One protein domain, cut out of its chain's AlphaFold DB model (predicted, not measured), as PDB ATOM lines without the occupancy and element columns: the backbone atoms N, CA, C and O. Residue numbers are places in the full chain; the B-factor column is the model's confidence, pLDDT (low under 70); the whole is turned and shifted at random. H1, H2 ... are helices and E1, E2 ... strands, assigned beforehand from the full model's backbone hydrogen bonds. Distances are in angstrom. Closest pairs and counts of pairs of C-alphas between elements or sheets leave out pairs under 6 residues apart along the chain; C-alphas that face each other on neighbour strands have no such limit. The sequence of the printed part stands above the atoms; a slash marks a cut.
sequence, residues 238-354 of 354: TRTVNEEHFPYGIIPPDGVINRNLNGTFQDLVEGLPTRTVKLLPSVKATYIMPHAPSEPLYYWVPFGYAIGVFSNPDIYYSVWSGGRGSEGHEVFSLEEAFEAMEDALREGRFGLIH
ATOM      1  N   THR A 238     230.815 242.682 293.567       52.34
ATOM      2  CA  THR A 238     230.399 241.849 294.709       52.34
ATOM      3  C   THR A 238     229.715 240.548 294.290       52.34
ATOM      4  O   THR A 238     229.443 239.705 295.147       52.34
ATOM      5  N   ARG A 239     229.458 240.342 292.989       61.81
ATOM      6  CA  ARG A 239     228.852 239.118 292.440       61.81
ATOM      7  C   ARG A 239     229.577 238.650 291.181       61.81
ATOM      8  O   ARG A 239     229.872 239.431 290.291       61.81
ATOM      9  N   THR A 240     229.852 237.356 291.071       58.25
ATOM     10  CA  THR A 240     230.499 236.793 289.876       58.25
ATOM     11  C   THR A 240     229.627 236.995 288.639       58.25
ATOM     12  O   THR A 240     228.543 236.427 288.552       58.25
ATOM     13  N   VAL A 241     230.117 237.774 287.674       62.53
ATOM     14  CA  VAL A 241     229.505 237.912 286.346       62.53
ATOM     15  C   VAL A 241     230.082 236.829 285.454       62.53
ATOM     16  O   VAL A 241     231.298 236.650 285.425       62.53
ATOM     17  N   ASN A 242     229.235 236.119 284.711       65.38
ATOM     18  CA  ASN A 242     229.734 235.287 283.622       65.38
ATOM     19  C   ASN A 242     230.359 236.211 282.560       65.38
ATOM     20  O   ASN A 242     229.663 237.069 282.024       65.38
ATOM     21  N   GLU A 243     231.646 236.030 282.255       65.94
ATOM     22  CA  GLU A 243     232.397 236.844 281.285       65.94
ATOM     23  C   GLU A 243     231.705 236.930 279.916       65.94
ATOM     24  O   GLU A 243     231.777 237.957 279.245       65.94
ATOM     25  N   GLU A 244     230.961 235.893 279.521       66.31
ATOM     26  CA  GLU A 244     230.195 235.876 278.269       66.31
ATOM     27  C   GLU A 244     229.029 236.874 278.258       66.31
ATOM     28  O   GLU A 244     228.622 237.322 277.190       66.31
ATOM     29  N   HIS A 245     228.526 237.246 279.436       64.31
ATOM     30  CA  HIS A 245     227.380 238.133 279.643       64.31
ATOM     31  C   HIS A 245     227.790 239.505 280.194       64.31
ATOM     32  O   HIS A 245     226.931 240.356 280.418       64.31
ATOM     33  N   PHE A 246     229.091 239.752 280.389       61.91
ATOM     34  CA  PHE A 246     229.628 240.976 280.987       61.91
ATOM     35  C   PHE A 246     229.110 242.302 280.395       61.91
ATOM     36  O   PHE A 246     228.858 243.207 281.188       61.91
ATOM     37  N   PRO A 247     228.865 242.461 279.073       62.00
ATOM     38  CA  PRO A 247     228.342 243.733 278.561       62.00
ATOM     39  C   PRO A 247     226.900 244.043 278.997       62.00
ATOM     40  O   PRO A 247     226.495 245.201 278.957       62.00
ATOM     41  N   TYR A 248     226.124 243.038 279.412       66.12
ATOM     42  CA  TYR A 248     224.700 243.191 279.743       66.12
ATOM     43  C   TYR A 248     224.395 242.857 281.208       66.12
ATOM     44  O   TYR A 248     223.452 243.379 281.793       66.12
ATOM     45  N   GLY A 249     225.207 242.017 281.841       66.81
ATOM     46  CA  GLY A 249     224.978 241.493 283.179       66.81
ATOM     47  C   GLY A 249     225.464 242.391 284.303       66.81
ATOM     48  O   GLY A 249     226.039 241.880 285.255       66.81
ATOM     49  N   ILE A 250     225.270 243.705 284.216       72.25
ATOM     50  CA  ILE A 250     225.753 244.648 285.228       72.25
ATOM     51  C   ILE A 250     224.598 245.502 285.753       72.25
ATOM     52  O   ILE A 250     223.913 246.190 284.999       72.25
ATOM     53  N   ILE A 251     224.417 245.492 287.072       80.31
ATOM     54  CA  ILE A 251     223.484 246.361 287.786       80.31
ATOM     55  C   ILE A 251     224.273 247.571 288.319       80.31
ATOM     56  O   ILE A 251     225.203 247.388 289.114       80.31
ATOM     57  N   PRO A 252     223.922 248.802 287.905       75.50
ATOM     58  CA  PRO A 252     224.582 250.010 288.397       75.50
ATOM     59  C   PRO A 252     224.312 250.267 289.895       75.50
ATOM     60  O   PRO A 252     223.342 249.730 290.437       75.50
ATOM     61  N   PRO A 253     225.088 251.147 290.561       72.25
ATOM     62  CA  PRO A 253     224.951 251.411 292.002       72.25
ATOM     63  C   PRO A 253     223.577 251.948 292.426       72.25
ATOM     64  O   PRO A 253     223.117 251.710 293.542       72.25
ATOM     65  N   ASP A 254     222.904 252.684 291.538       77.06
ATOM     66  CA  ASP A 254     221.552 253.205 291.773       77.06
ATOM     67  C   ASP A 254     220.455 252.152 291.566       77.06
ATOM     68  O   ASP A 254     219.288 252.402 291.881       77.06
ATOM     69  N   GLY A 255     220.818 250.977 291.046       82.31
ATOM     70  CA  GLY A 255     219.891 249.891 290.811       82.31
ATOM     71  C   GLY A 255     219.013 250.044 289.576       82.31
ATOM     72  O   GLY A 255     218.111 249.231 289.372       82.31
ATOM     73  N   VAL A 256     219.203 251.081 288.762       84.75
ATOM     74  CA  VAL A 256     218.359 251.333 287.589       84.75
ATOM     75  C   VAL A 256     218.990 250.657 286.377       84.75
ATOM     76  O   VAL A 256     219.935 251.167 285.774       84.75
ATOM     77  N   ILE A 257     218.461 249.489 286.014       83.62
ATOM     78  CA  ILE A 257     218.877 248.780 284.803       83.62
ATOM     79  C   ILE A 257     218.377 249.579 283.589       83.62
ATOM     80  O   ILE A 257     217.372 250.287 283.673       83.62
ATOM     81  N   ASN A 258     219.086 249.495 282.459       84.31
ATOM     82  CA  ASN A 258     218.775 250.223 281.218       84.31
ATOM     83  C   ASN A 258     218.923 251.751 281.315       84.31
ATOM     84  O   ASN A 258     218.348 252.494 280.525       84.31
ATOM     85  N   ARG A 259     219.714 252.262 282.264       75.19
ATOM     86  CA  ARG A 259     219.918 253.711 282.412       75.19
ATOM     87  C   ARG A 259     220.602 254.368 281.204       75.19
ATOM     88  O   ARG A 259     220.350 255.534 280.922       75.19
ATOM     89  N   ASN A 260     221.473 253.634 280.516       73.88
ATOM     90  CA  ASN A 260     222.314 254.153 279.433       73.88
ATOM     91  C   ASN A 260     222.007 253.465 278.095       73.88
ATOM     92  O   ASN A 260     222.927 253.103 277.360       73.88
ATOM     93  N   LEU A 261     220.725 253.253 277.790       78.44
ATOM     94  CA  LEU A 261     220.338 252.767 276.467       78.44
ATOM     95  C   LEU A 261     220.780 253.756 275.385       78.44
ATOM     96  O   LEU A 261     220.729 254.972 275.564       78.44
ATOM     97  N   ASN A 262     221.196 253.229 274.234       78.75
ATOM     98  CA  ASN A 262     221.298 254.038 273.022       78.75
ATOM     99  C   ASN A 262     219.904 254.594 272.693       78.75
ATOM    100  O   ASN A 262     218.927 253.871 272.872       78.75
ATOM    101  N   GLY A 263     219.821 255.818 272.158       73.81
ATOM    102  CA  GLY A 263     218.561 256.445 271.741       73.81
ATOM    103  C   GLY A 263     217.637 255.505 270.961       73.81
ATOM    104  O   GLY A 263     216.461 255.422 271.269       73.81
ATOM    105  N   THR A 264     218.185 254.670 270.068       82.94
ATOM    106  CA  THR A 264     217.380 253.685 269.315       82.94
ATOM    107  C   THR A 264     216.627 252.707 270.227       82.94
ATOM    108  O   THR A 264     215.451 252.446 270.014       82.94
ATOM    109  N   PHE A 265     217.293 252.148 271.241       84.25
ATOM    110  CA  PHE A 265     216.661 251.207 272.174       84.25
ATOM    111  C   PHE A 265     215.876 251.928 273.261       84.25
ATOM    112  O   PHE A 265     214.893 251.386 273.757       84.25
ATOM    113  N   GLN A 266     216.298 253.141 273.617       86.38
ATOM    114  CA  GLN A 266     215.582 253.997 274.546       86.38
ATOM    115  C   GLN A 266     214.189 254.313 274.007       86.38
ATOM    116  O   GLN A 266     213.227 254.074 274.722       86.38
ATOM    117  N   ASP A 267     214.078 254.733 272.746       86.62
ATOM    118  CA  ASP A 267     212.802 255.045 272.091       86.62
ATOM    119  C   ASP A 267     211.872 253.819 272.036       86.62
ATOM    120  O   ASP A 267     210.656 253.946 272.157       86.62
ATOM    121  N   LEU A 268     212.433 252.610 271.893       87.62
ATOM    122  CA  LEU A 268     211.657 251.363 271.869       87.62
ATOM    123  C   LEU A 268     211.030 251.015 273.219       87.62
ATOM    124  O   LEU A 268     209.989 250.361 273.259       87.62
ATOM    125  N   VAL A 269     211.679 251.398 274.316       88.75
ATOM    126  CA  VAL A 269     211.223 251.074 275.673       88.75
ATOM    127  C   VAL A 269     210.692 252.288 276.427       88.75
ATOM    128  O   VAL A 269     210.278 252.177 277.584       88.75
ATOM    129  N   GLU A 270     210.698 253.452 275.784       89.25
ATOM    130  CA  GLU A 270     210.203 254.691 276.351       89.25
ATOM    131  C   GLU A 270     208.710 254.565 276.671       89.25
ATOM    132  O   GLU A 270     207.909 254.044 275.896       89.25
ATOM    133  N   GLY A 271     208.327 255.019 277.864       86.31
ATOM    134  CA  GLY A 271     206.942 254.954 278.327       86.31
ATOM    135  C   GLY A 271     206.472 253.561 278.759       86.31
ATOM    136  O   GLY A 271     205.330 253.430 279.214       86.31
ATOM    137  N   LEU A 272     207.321 252.530 278.683       91.50
ATOM    138  CA  LEU A 272     207.013 251.239 279.289       91.50
ATOM    139  C   LEU A 272     207.087 251.329 280.824       91.50
ATOM    140  O   LEU A 272     207.948 252.024 281.372       91.50
ATOM    141  N   PRO A 273     206.181 250.642 281.544       93.62
ATOM    142  CA  PRO A 273     206.233 250.592 282.997       93.62
ATOM    143  C   PRO A 273     207.508 249.891 283.479       93.62
ATOM    144  O   PRO A 273     208.139 249.126 282.755       93.62
ATOM    145  N   THR A 274     207.879 250.128 284.734       94.44
ATOM    146  CA  THR A 274     209.068 249.529 285.353       94.44
ATOM    147  C   THR A 274     208.709 248.796 286.637       94.44
ATOM    148  O   THR A 274     207.874 249.273 287.409       94.44
ATOM    149  N   ARG A 275     209.399 247.688 286.919       93.69
ATOM    150  CA  ARG A 275     209.301 246.926 288.171       93.69
ATOM    151  C   ARG A 275     210.583 247.055 288.963       93.69
ATOM    152  O   ARG A 275     211.657 246.958 288.383       93.69
ATOM    153  N   THR A 276     210.483 247.173 290.284       93.62
ATOM    154  CA  THR A 276     211.647 247.135 291.177       93.62
ATOM    155  C   THR A 276     211.629 245.874 292.032       93.62
ATOM    156  O   THR A 276     210.670 245.637 292.768       93.62
ATOM    157  N   VAL A 277     212.717 245.109 292.004       91.06
ATOM    158  CA  VAL A 277     212.947 243.947 292.867       91.06
ATOM    159  C   VAL A 277     214.023 244.264 293.910       91.06
ATOM    160  O   VAL A 277     214.950 245.032 293.658       91.06
ATOM    161  N   LYS A 278     213.913 243.685 295.109       89.12
ATOM    162  CA  LYS A 278     214.951 243.786 296.146       89.12
ATOM    163  C   LYS A 278     215.920 242.611 296.023       89.12
ATOM    164  O   LYS A 278     215.499 241.459 296.058       89.12
ATOM    165  N   LEU A 279     217.207 242.919 295.931       83.81
ATOM    166  CA  LEU A 279     218.335 241.998 295.888       83.81
ATOM    167  C   LEU A 279     219.091 242.025 297.219       83.81
ATOM    168  O   LEU A 279     219.320 243.080 297.816       83.81
ATOM    169  N   LEU A 280     219.515 240.853 297.686       74.94
ATOM    170  CA  LEU A 280     220.342 240.730 298.886       74.94
ATOM    171  C   LEU A 280     221.815 241.073 298.571       74.94
ATOM    172  O   LEU A 280     222.309 240.654 297.524       74.94
ATOM    173  N   PRO A 281     222.544 241.785 299.452       63.31
ATOM    174  CA  PRO A 281     222.143 242.137 300.812       63.31
ATOM    175  C   PRO A 281     221.372 243.459 300.976       63.31
ATOM    176  O   PRO A 281     220.830 243.646 302.058       63.31
ATOM    177  N   SER A 282     221.276 244.365 299.991       70.38
ATOM    178  CA  SER A 282     220.491 245.625 300.111       70.38
ATOM    179  C   SER A 282     220.299 246.409 298.796       70.38
ATOM    180  O   SER A 282     219.968 247.594 298.827       70.38
ATOM    181  N   VAL A 283     220.491 245.791 297.631       80.19
ATOM    182  CA  VAL A 283     220.388 246.495 296.338       80.19
ATOM    183  C   VAL A 283     218.953 246.409 295.829       80.19
ATOM    184  O   VAL A 283     218.288 245.396 296.005       80.19
ATOM    185  N   LYS A 284     218.430 247.464 295.211       87.81
ATOM    186  CA  LYS A 284     217.174 247.386 294.455       87.81
ATOM    187  C   LYS A 284     217.534 247.328 292.983       87.81
ATOM    188  O   LYS A 284     218.399 248.080 292.585       87.81
ATOM    189  N   ALA A 285     216.904 246.469 292.198       89.12
ATOM    190  CA  ALA A 285     217.093 246.434 290.753       89.12
ATOM    191  C   ALA A 285     215.770 246.769 290.069       89.12
ATOM    192  O   ALA A 285     214.743 246.173 290.392       89.12
ATOM    193  N   THR A 286     215.790 247.738 289.160       92.75
ATOM    194  CA  THR A 286     214.614 248.201 288.419       92.75
ATOM    195  C   THR A 286     214.755 247.826 286.954       92.75
ATOM    196  O   THR A 286     215.757 248.187 286.346       92.75
ATOM    197  N   TYR A 287     213.770 247.114 286.401       93.31
ATOM    198  CA  TYR A 287     213.746 246.624 285.019       93.31
ATOM    199  C   TYR A 287     212.420 246.970 284.319       93.31
ATOM    200  O   TYR A 287     211.450 247.370 284.969       93.31
ATOM    201  N   ILE A 288     212.383 246.838 282.992       94.69
ATOM    202  CA  ILE A 288     211.227 247.201 282.152       94.69
ATOM    203  C   ILE A 288     210.140 246.116 282.210       94.69
ATOM    204  O   ILE A 288     210.441 244.927 282.224       94.69
ATOM    205  N   MET A 289     208.874 246.518 282.222       94.88
ATOM    206  CA  MET A 289     207.694 245.653 282.174       94.88
ATOM    207  C   MET A 289     206.902 245.888 280.880       94.88
ATOM    208  O   MET A 289     206.960 246.985 280.317       94.88
ATOM    209  N   PRO A 290     206.078 244.920 280.439       91.94
ATOM    210  CA  PRO A 290     205.196 245.127 279.300       91.94
ATOM    211  C   PRO A 290     204.100 246.150 279.621       91.94
ATOM    212  O   PRO A 290     203.698 246.330 280.774       91.94
ATOM    213  N   HIS A 291     203.595 246.819 278.584       81.81
ATOM    214  CA  HIS A 291     202.486 247.755 278.729       81.81
ATOM    215  C   HIS A 291     201.174 246.997 278.949       81.81
ATOM    216  O   HIS A 291     200.689 246.353 278.021       81.81
ATOM    217  N   ALA A 292     200.600 247.125 280.153       71.94
ATOM    218  CA  ALA A 292     199.374 246.443 280.580       71.94
ATOM    219  C   ALA A 292     199.457 244.895 280.471       71.94
ATOM    220  O   ALA A 292     200.357 244.349 279.833       71.94
ATOM    221  N   PRO A 293     198.559 244.135 281.124       69.56
ATOM    222  CA  PRO A 293     198.428 242.715 280.817       69.56
ATOM    223  C   PRO A 293     197.889 242.580 279.386       69.56
ATOM    224  O   PRO A 293     196.718 242.855 279.120       69.56
ATOM    225  N   SER A 294     198.769 242.227 278.457       78.00
ATOM    226  CA  SER A 294     198.422 241.857 277.086       78.00
ATOM    227  C   SER A 294     197.997 240.390 277.022       78.00
ATOM    228  O   SER A 294     198.104 239.643 277.992       78.00
ATOM    229  N   GLU A 295     197.516 239.930 275.876       85.19
ATOM    230  CA  GLU A 295     197.412 238.484 275.681       85.19
ATOM    231  C   GLU A 295     198.826 237.889 275.522       85.19
ATOM    232  O   GLU A 295     199.719 238.588 275.030       85.19
ATOM    233  N   PRO A 296     199.058 236.640 275.967       87.06
ATOM    234  CA  PRO A 296     200.283 235.912 275.657       87.06
ATOM    235  C   PRO A 296     200.554 235.907 274.143       87.06
ATOM    236  O   PRO A 296     199.629 235.920 273.334       87.06
ATOM    237  N   LEU A 297     201.802 235.827 273.698       91.50
ATOM    238  CA  LEU A 297     202.998 235.409 274.436       91.50
ATOM    239  C   LEU A 297     203.698 236.549 275.186       91.50
ATOM    240  O   LEU A 297     203.536 237.725 274.866       91.50
ATOM    241  N   TYR A 298     204.504 236.171 276.175       94.94
ATOM    242  CA  TYR A 298     205.369 237.080 276.917       94.94
ATOM    243  C   TYR A 298     206.827 236.699 276.728       94.94
ATOM    244  O   TYR A 298     207.165 235.533 276.542       94.94
ATOM    245  N   TYR A 299     207.693 237.696 276.813       94.88
ATOM    246  CA  TYR A 299     209.115 237.546 276.578       94.88
ATOM    247  C   TYR A 299     209.897 238.140 277.736       94.88
ATOM    248  O   TYR A 299     209.562 239.228 278.198       94.88
ATOM    249  N   TRP A 300     210.956 237.480 278.188       95.31
ATOM    250  CA  TRP A 300     211.877 238.063 279.162       95.31
ATOM    251  C   TRP A 300     213.314 238.001 278.649       95.31
ATOM    252  O   TRP A 300     213.736 237.023 278.033       95.31
ATOM    253  N   VAL A 301     214.043 239.093 278.862       93.62
ATOM    254  CA  VAL A 301     215.399 239.316 278.353       93.62
ATOM    255  C   VAL A 301     216.292 239.631 279.549       93.62
ATOM    256  O   VAL A 301     216.320 240.782 279.993       93.62
ATOM    257  N   PRO A 302     217.000 238.635 280.113       90.19
ATOM    258  CA  PRO A 302     217.962 238.883 281.180       90.19
ATOM    259  C   PRO A 302     219.240 239.539 280.661       90.19
ATOM    260  O   PRO A 302     219.861 240.306 281.390       90.19
ATOM    261  N   PHE A 303     219.622 239.270 279.408       87.19
ATOM    262  CA  PHE A 303     220.819 239.830 278.789       87.19
ATOM    263  C   PHE A 303     220.513 240.277 277.365       87.19
ATOM    264  O   PHE A 303     220.150 239.480 276.507       87.19
ATOM    265  N   GLY A 304     220.679 241.563 277.099       87.31
ATOM    266  CA  GLY A 304     220.445 242.146 275.788       87.31
ATOM    267  C   GLY A 304     220.623 243.652 275.848       87.31
ATOM    268  O   GLY A 304     221.001 244.202 276.884       87.31
ATOM    269  N   TYR A 305     220.314 244.336 274.751       85.38
ATOM    270  CA  TYR A 305     220.388 245.792 274.700       85.38
ATOM    271  C   TYR A 305     219.444 246.458 275.687       85.38
ATOM    272  O   TYR A 305     219.803 247.501 276.213       85.38
ATOM    273  N   ALA A 306     218.284 245.858 275.959       89.38
ATOM    274  CA  ALA A 306     217.405 246.254 277.048       89.38
ATOM    275  C   ALA A 306     216.955 245.023 277.838       89.38
ATOM    276  O   ALA A 306     216.569 244.005 277.265       89.38
ATOM    277  N   ILE A 307     216.991 245.146 279.161       91.25
ATOM    278  CA  ILE A 307     216.679 244.084 280.112       91.25
ATOM    279  C   ILE A 307     215.272 244.279 280.669       91.25
ATOM    280  O   ILE A 307     214.936 245.349 281.192       91.25
ATOM    281  N   GLY A 308     214.457 243.235 280.622       94.88
ATOM    282  CA  GLY A 308     213.121 243.272 281.199       94.88
ATOM    283  C   GLY A 308     212.171 242.248 280.608       94.88
ATOM    284  O   GLY A 308     212.588 241.284 279.970       94.88
ATOM    285  N   VAL A 309     210.886 242.477 280.852       96.19
ATOM    286  CA  VAL A 309     209.783 241.675 280.331       96.19
ATOM    287  C   VAL A 309     209.029 242.492 279.287       96.19
ATOM    288  O   VAL A 309     208.732 243.667 279.496       96.19
ATOM    289  N   PHE A 310     208.700 241.857 278.171       94.62
ATOM    290  CA  PHE A 310     208.059 242.454 277.010       94.62
ATOM    291  C   PHE A 310     206.885 241.588 276.559       94.62
ATOM    292  O   PHE A 310     206.872 240.376 276.748       94.62
ATOM    293  N   SER A 311     205.897 242.215 275.935       94.38
ATOM    294  CA  SER A 311     204.778 241.531 275.281       94.38
ATOM    295  C   SER A 311     204.729 241.783 273.780       94.38
ATOM    296  O   SER A 311     204.057 241.070 273.044       94.38
ATOM    297  N   ASN A 312     205.451 242.802 273.310       91.69
ATOM    298  CA  ASN A 312     205.579 243.081 271.894       91.69
ATOM    299  C   ASN A 312     206.769 242.277 271.330       91.69
ATOM    300  O   ASN A 312     207.909 242.559 271.721       91.69
ATOM    301  N   PRO A 313     206.535 241.322 270.410       90.12
ATOM    302  CA  PRO A 313     207.604 240.531 269.810       90.12
ATOM    303  C   PRO A 313     208.610 241.395 269.042       90.12
ATOM    304  O   PRO A 313     209.800 241.098 269.070       90.12
ATOM    305  N   ASP A 314     208.186 242.495 268.415       89.44
ATOM    306  CA  ASP A 314     209.088 243.378 267.665       89.44
ATOM    307  C   ASP A 314     210.084 244.078 268.596       89.44
ATOM    308  O   ASP A 314     211.274 244.170 268.283       89.44
ATOM    309  N   ILE A 315     209.620 244.521 269.773       90.31
ATOM    310  CA  ILE A 315     210.501 245.081 270.809       90.31
ATOM    311  C   ILE A 315     211.450 243.988 271.300       90.31
ATOM    312  O   ILE A 315     212.658 244.206 271.306       90.31
ATOM    313  N   TYR A 316     210.922 242.807 271.638       91.19
ATOM    314  CA  TYR A 316     211.709 241.665 272.106       91.19
ATOM    315  C   TYR A 316     212.847 241.301 271.142       91.19
ATOM    316  O   TYR A 316     214.014 241.310 271.536       91.19
ATOM    317  N   TYR A 317     212.538 241.042 269.868       87.62
ATOM    318  CA  TYR A 317     213.553 240.683 268.879       87.62
ATOM    319  C   TYR A 317     214.555 241.818 268.661       87.62
ATOM    320  O   TYR A 317     215.738 241.546 268.473       87.62
ATOM    321  N   SER A 318     214.135 243.081 268.754       87.25
ATOM    322  CA  SER A 318     215.044 244.225 268.614       87.25
ATOM    323  C   SER A 318     216.035 244.342 269.774       87.25
ATOM    324  O   SER A 318     217.206 244.647 269.549       87.25
ATOM    325  N   VAL A 319     215.598 244.091 271.011       84.94
ATOM    326  CA  VAL A 319     216.452 244.259 272.201       84.94
ATOM    327  C   VAL A 319     217.307 243.029 272.507       84.94
ATOM    328  O   VAL A 319     218.357 243.166 273.130       84.94
ATOM    329  N   TRP A 320     216.908 241.841 272.047       82.94
ATOM    330  CA  TRP A 320     217.648 240.592 272.254       82.94
ATOM    331  C   TRP A 320     218.658 240.271 271.132       82.94
ATOM    332  O   TRP A 320     219.751 239.787 271.411       82.94
ATOM    333  N   SER A 321     218.340 240.522 269.856       73.56
ATOM    334  CA  SER A 321     218.979 239.794 268.738       73.56
ATOM    335  C   SER A 321     220.369 240.250 268.255       73.56
ATOM    336  O   SER A 321     220.843 239.719 267.251       73.56
ATOM    337  N   GLY A 322     221.066 241.189 268.907       62.56
ATOM    338  CA  GLY A 322     222.294 241.769 268.317       62.56
ATOM    339  C   GLY A 322     223.614 241.578 269.066       62.56
ATOM    340  O   GLY A 322     224.661 241.920 268.518       62.56
ATOM    341  N   GLY A 323     223.617 241.028 270.282       66.50
ATOM    342  CA  GLY A 323     224.831 240.928 271.103       66.50
ATOM    343  C   GLY A 323     225.338 239.503 271.324       66.50
ATOM    344  O   GLY A 323     224.550 238.600 271.606       66.50
ATOM    345  N   ARG A 324     226.665 239.303 271.317       69.56
ATOM    346  CA  ARG A 324     227.280 238.101 271.911       69.56
ATOM    347  C   ARG A 324     226.891 238.031 273.394       69.56
ATOM    348  O   ARG A 324     227.035 239.031 274.089       69.56
ATOM    349  N   GLY A 325     226.392 236.878 273.841       72.75
ATOM    350  CA  GLY A 325     225.909 236.701 275.215       72.75
ATOM    351  C   GLY A 325     224.526 237.298 275.482       72.75
ATOM    352  O   GLY A 325     224.182 237.519 276.635       72.75
ATOM    353  N   SER A 326     223.738 237.598 274.443       82.75
ATOM    354  CA  SER A 326     222.331 237.967 274.639       82.75
ATOM    355  C   SER A 326     221.485 236.719 274.864       82.75
ATOM    356  O   SER A 326     221.647 235.703 274.187       82.75
ATOM    357  N   GLU A 327     220.537 236.814 275.782       88.94
ATOM    358  CA  GLU A 327     219.635 235.748 276.187       88.94
ATOM    359  C   GLU A 327     218.220 236.315 276.244       88.94
ATOM    360  O   GLU A 327     217.990 237.400 276.776       88.94
ATOM    361  N   GLY A 328     217.282 235.578 275.668       91.81
ATOM    362  CA  GLY A 328     215.885 235.951 275.570       91.81
ATOM    363  C   GLY A 328     215.044 234.688 275.528       91.81
ATOM    364  O   GLY A 328     215.458 233.681 274.947       91.81
ATOM    365  N   HIS A 329     213.889 234.734 276.179       93.94
ATOM    366  CA  HIS A 329     213.022 233.577 276.356       93.94
ATOM    367  C   HIS A 329     211.568 233.961 276.143       93.94
ATOM    368  O   HIS A 329     211.153 235.067 276.484       93.94
ATOM    369  N   GLU A 330     210.798 233.011 275.631       94.75
ATOM    370  CA  GLU A 330     209.359 233.114 275.415       94.75
ATOM    371  C   GLU A 330     208.621 232.244 276.437       94.75
ATOM    372  O   GLU A 330     209.014 231.104 276.686       94.75
ATOM    373  N   VAL A 331     207.554 232.782 277.023       94.94
ATOM    374  CA  VAL A 331     206.715 232.113 278.023       94.94
ATOM    375  C   VAL A 331     205.236 232.437 277.799       94.94
ATOM    376  O   VAL A 331     204.871 233.411 277.133       94.94
ATOM    377  N   PHE A 332     204.353 231.613 278.365       94.38
ATOM    378  CA  PHE A 332     202.907 231.707 278.130       94.38
ATOM    379  C   PHE A 332     202.160 232.527 279.187       94.38
ATOM    380  O   PHE A 332     200.974 232.803 279.007       94.38
ATOM    381  N   SER A 333     202.820 232.928 280.276       94.31
ATOM    382  CA  SER A 333     202.209 233.751 281.323       94.31
ATOM    383  C   SER A 333     203.115 234.894 281.765       94.31
ATOM    384  O   SER A 333     204.343 234.798 281.735       94.31
ATOM    385  N   LEU A 334     202.488 235.998 282.167       94.12
ATOM    386  CA  LEU A 334     203.197 237.184 282.632       94.12
ATOM    387  C   LEU A 334     203.864 236.929 283.987       94.12
ATOM    388  O   LEU A 334     204.963 237.410 284.251       94.12
ATOM    389  N   GLU A 335     203.198 236.152 284.837       94.94
ATOM    390  CA  GLU A 335     203.696 235.717 286.135       94.94
ATOM    391  C   GLU A 335     204.984 234.906 285.987       94.94
ATOM    392  O   GLU A 335     205.972 235.238 286.637       94.94
ATOM    393  N   GLU A 336     205.012 233.929 285.075       95.44
ATOM    394  CA  GLU A 336     206.211 233.136 284.770       95.44
ATOM    395  C   GLU A 336     207.352 234.015 284.245       95.44
ATOM    396  O   GLU A 336     208.494 233.862 284.675       95.44
ATOM    397  N   ALA A 337     207.053 234.992 283.378       95.00
ATOM    398  CA  ALA A 337     208.058 235.931 282.882       95.00
ATOM    399  C   ALA A 337     208.673 236.771 284.016       95.00
ATOM    400  O   ALA A 337     209.885 236.996 284.045       95.00
ATOM    401  N   PHE A 338     207.849 237.241 284.960       95.50
ATOM    402  CA  PHE A 338     208.331 238.002 286.112       95.50
ATOM    403  C   PHE A 338     209.113 237.143 287.098       95.50
ATOM    404  O   PHE A 338     210.149 237.601 287.574       95.50
ATOM    405  N   GLU A 339     208.646 235.935 287.410       95.44
ATOM    406  CA  GLU A 339     209.371 235.011 288.288       95.44
ATOM    407  C   GLU A 339     210.746 234.687 287.705       95.44
ATOM    408  O   GLU A 339     211.752 234.923 288.374       95.44
ATOM    409  N   ALA A 340     210.814 234.294 286.429       94.50
ATOM    410  CA  ALA A 340     212.074 233.973 285.762       94.50
ATOM    411  C   ALA A 340     213.047 235.166 285.718       94.50
ATOM    412  O   ALA A 340     214.233 235.025 286.028       94.50
ATOM    413  N   MET A 341     212.551 236.365 285.394       94.31
ATOM    414  CA  MET A 341     213.369 237.581 285.362       94.31
ATOM    415  C   MET A 341     213.889 237.967 286.755       94.31
ATOM    416  O   MET A 341     215.051 238.349 286.917       94.31
ATOM    417  N   GLU A 342     213.042 237.889 287.782       93.81
ATOM    418  CA  GLU A 342     213.436 238.212 289.152       93.81
ATOM    419  C   GLU A 342     214.399 237.178 289.739       93.81
ATOM    420  O   GLU A 342     215.325 237.557 290.461       93.81
ATOM    421  N   ASP A 343     214.227 235.901 289.411       91.69
ATOM    422  CA  ASP A 343     215.138 234.841 289.829       91.69
ATOM    423  C   ASP A 343     216.502 234.998 289.160       91.69
ATOM    424  O   ASP A 343     217.511 234.994 289.866       91.69
ATOM    425  N   ALA A 344     216.558 235.334 287.868       89.62
ATOM    426  CA  ALA A 344     217.817 235.668 287.200       89.62
ATOM    427  C   ALA A 344     218.570 236.824 287.899       89.62
ATOM    428  O   ALA A 344     219.795 236.777 288.050       89.62
ATOM    429  N   LEU A 345     217.851 237.848 288.380       87.62
ATOM    430  CA  LEU A 345     218.437 238.954 289.155       87.62
ATOM    431  C   LEU A 345     218.916 238.508 290.552       87.62
ATOM    432  O   LEU A 345     219.934 238.999 291.061       87.62
ATOM    433  N   ARG A 346     218.200 237.584 291.202       85.56
ATOM    434  CA  ARG A 346     218.523 237.076 292.549       85.56
ATOM    435  C   ARG A 346     219.677 236.084 292.554       85.56
ATOM    436  O   ARG A 346     220.511 236.179 293.452       85.56
ATOM    437  N   GLU A 347     219.750 235.208 291.559       82.69
ATOM    438  CA  GLU A 347     220.771 234.163 291.395       82.69
ATOM    439  C   GLU A 347     222.190 234.718 291.215       82.69
ATOM    440  O   GLU A 347     223.164 233.970 291.230       82.69
ATOM    441  N   GLY A 348     222.331 236.039 291.072       67.69
ATOM    442  CA  GLY A 348     223.631 236.678 290.929       67.69
ATOM    443  C   GLY A 348     224.229 236.490 289.543       67.69
ATOM    444  O   GLY A 348     225.430 236.666 289.382       67.69
ATOM    445  N   ARG A 349     223.389 236.207 288.533       72.56
ATOM    446  CA  ARG A 349     223.789 236.228 287.117       72.56
ATOM    447  C   ARG A 349     224.247 237.624 286.667       72.56
ATOM    448  O   ARG A 349     224.917 237.756 285.648       72.56
ATOM    449  N   PHE A 350     223.893 238.645 287.450       75.25
ATOM    450  CA  PHE A 350     224.291 240.031 287.279       75.25
ATOM    451  C   PHE A 350     225.326 240.438 288.329       75.25
ATOM    452  O   PHE A 350     225.160 240.190 289.529       75.25
ATOM    453  N   GLY A 351     226.354 241.130 287.865       66.62
ATOM    454  CA  GLY A 351     227.345 241.827 288.661       66.62
ATOM    455  C   GLY A 351     226.756 243.074 289.271       66.62
ATOM    456  O   GLY A 351     225.834 243.686 288.729       66.62
ATOM    457  N   LEU A 352     227.309 243.449 290.410       65.50
ATOM    458  CA  LEU A 352     226.936 244.654 291.129       65.50
ATOM    459  C   LEU A 352     228.130 245.591 291.117       65.50
ATOM    460  O   LEU A 352     229.218 245.208 291.545       65.50
ATOM    461  N   ILE A 353     227.910 246.811 290.638       63.41
ATOM    462  CA  ILE A 353     228.872 247.897 290.804       63.41
ATOM    463  C   ILE A 353     228.508 248.630 292.092       63.41
ATOM    464  O   ILE A 353     227.350 249.014 292.265       63.41
ATOM    465  N   HIS A 354     229.488 248.811 292.975       56.22
ATOM    466  CA  HIS A 354     229.353 249.603 294.195       56.22
ATOM    467  C   HIS A 354     229.925 251.004 294.032       56.22
ATOM    468  O   HIS A 354     230.961 251.135 293.344       56.22
TER     469      HIS A 354
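AT A GLANCE: This is residues 238 to 354 of the 354 residues of an uncharacterized protein of Coniophora puteana (strain RWD-64-598) (UniProt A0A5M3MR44). A small three-stranded sheet, E4 E3 E5, is held between two helices, H3 over one face and H2 over the other, both running along E3. A two-stranded hairpin, E1 and E2, lies beside the E4 edge and near the last turn of H3, while short H1 sits at the outside next to H2; the first and last printed stretches come together at one end of the long axis. The 117 printed residues hold three named helices and five named strands in the order H1 E1 E2 E3 E4 H2 E5 H3, both sheets antiparallel. The class is mixed, helices and strands, with 54 residues, under half, in named elements. The whole is compact, with a radius of gyration of the C-alphas of 13.1 A and spans of 38 by 26 by 23 A.

HOW THE PARTS SIT: The larger sheet has E3, residues 298 to 303, as its inner strand. E5, residues 327 to 331, is antiparallel to it at 161 degrees, with N 331 and O 298 at 2.8 A. E4, residues 308 to 310, forms a hairpin with E3, with N 299 and O 310 at 2.8 A. H3, residues 334 to 346, is on this sheet at a height of 8.8 A, over E3 and along the strands, at 1 degree to E3 on the local plane; the closest C-alphas of H3 and E3 are those of Ala 337 and Trp 300, 5.7 A apart. H2, residues 313 to 320, is on the opposite face at a height of 8.7 A, also over E3, which gives three layers, helices on both faces of a sheet. E4, H2 and E5 form a split strand-helix-strand unit, two strands running the same way with E3 between them, and its crossover is right-handed. E1, residues 274 to 279, and E2, residues 283 to 288, form a hairpin, with N 279 and O 283 at 2.7 A. The closest C-alphas of E2 and E4, Ile 288 and Gly 308, are 4.5 A apart; those of E1 and H3, Leu 279 and Arg 346, 6.0 A. H1, residues 263 to 269, only just touches H2, with 3 pairs of C-alphas within 8 A, the closest being Leu 268 and Ile 315 at 6.5 A; they run opposite ways at a steep tilt of 48 degrees. H1 and H3 are apart. In H2 and H3 every O i to N i+4 pair is within hydrogen-bond range; in H1, 2 of 3 are.

IN THESE COORDINATES: H1 begins at C-alpha 263, (218.561, 256.445, 271.741), and H3 ends at C-alpha 346, (218.523, 237.076, 292.549). H3 is 18.3 A long, E2 16.9 A, E1 15.9 A, E3 15.8 A and E5 13.5 A; H2 is 10.3 A, H1 9.9 A and E4 6.6 A.

THE WHOLE: The C-alphas farthest apart, Glu 295 and His 354, are 38.6 A apart. The printed part has no cut, and no link is long. Residues 238 to 262 hold no named element, but residues 250 to 251 pair in parallel with 351 to 352. Mean pLDDT of the printed part is 82.8, with values under 70 at residues 238 to 249, 281, 293, 322 to 324, 348 and 351 to 354.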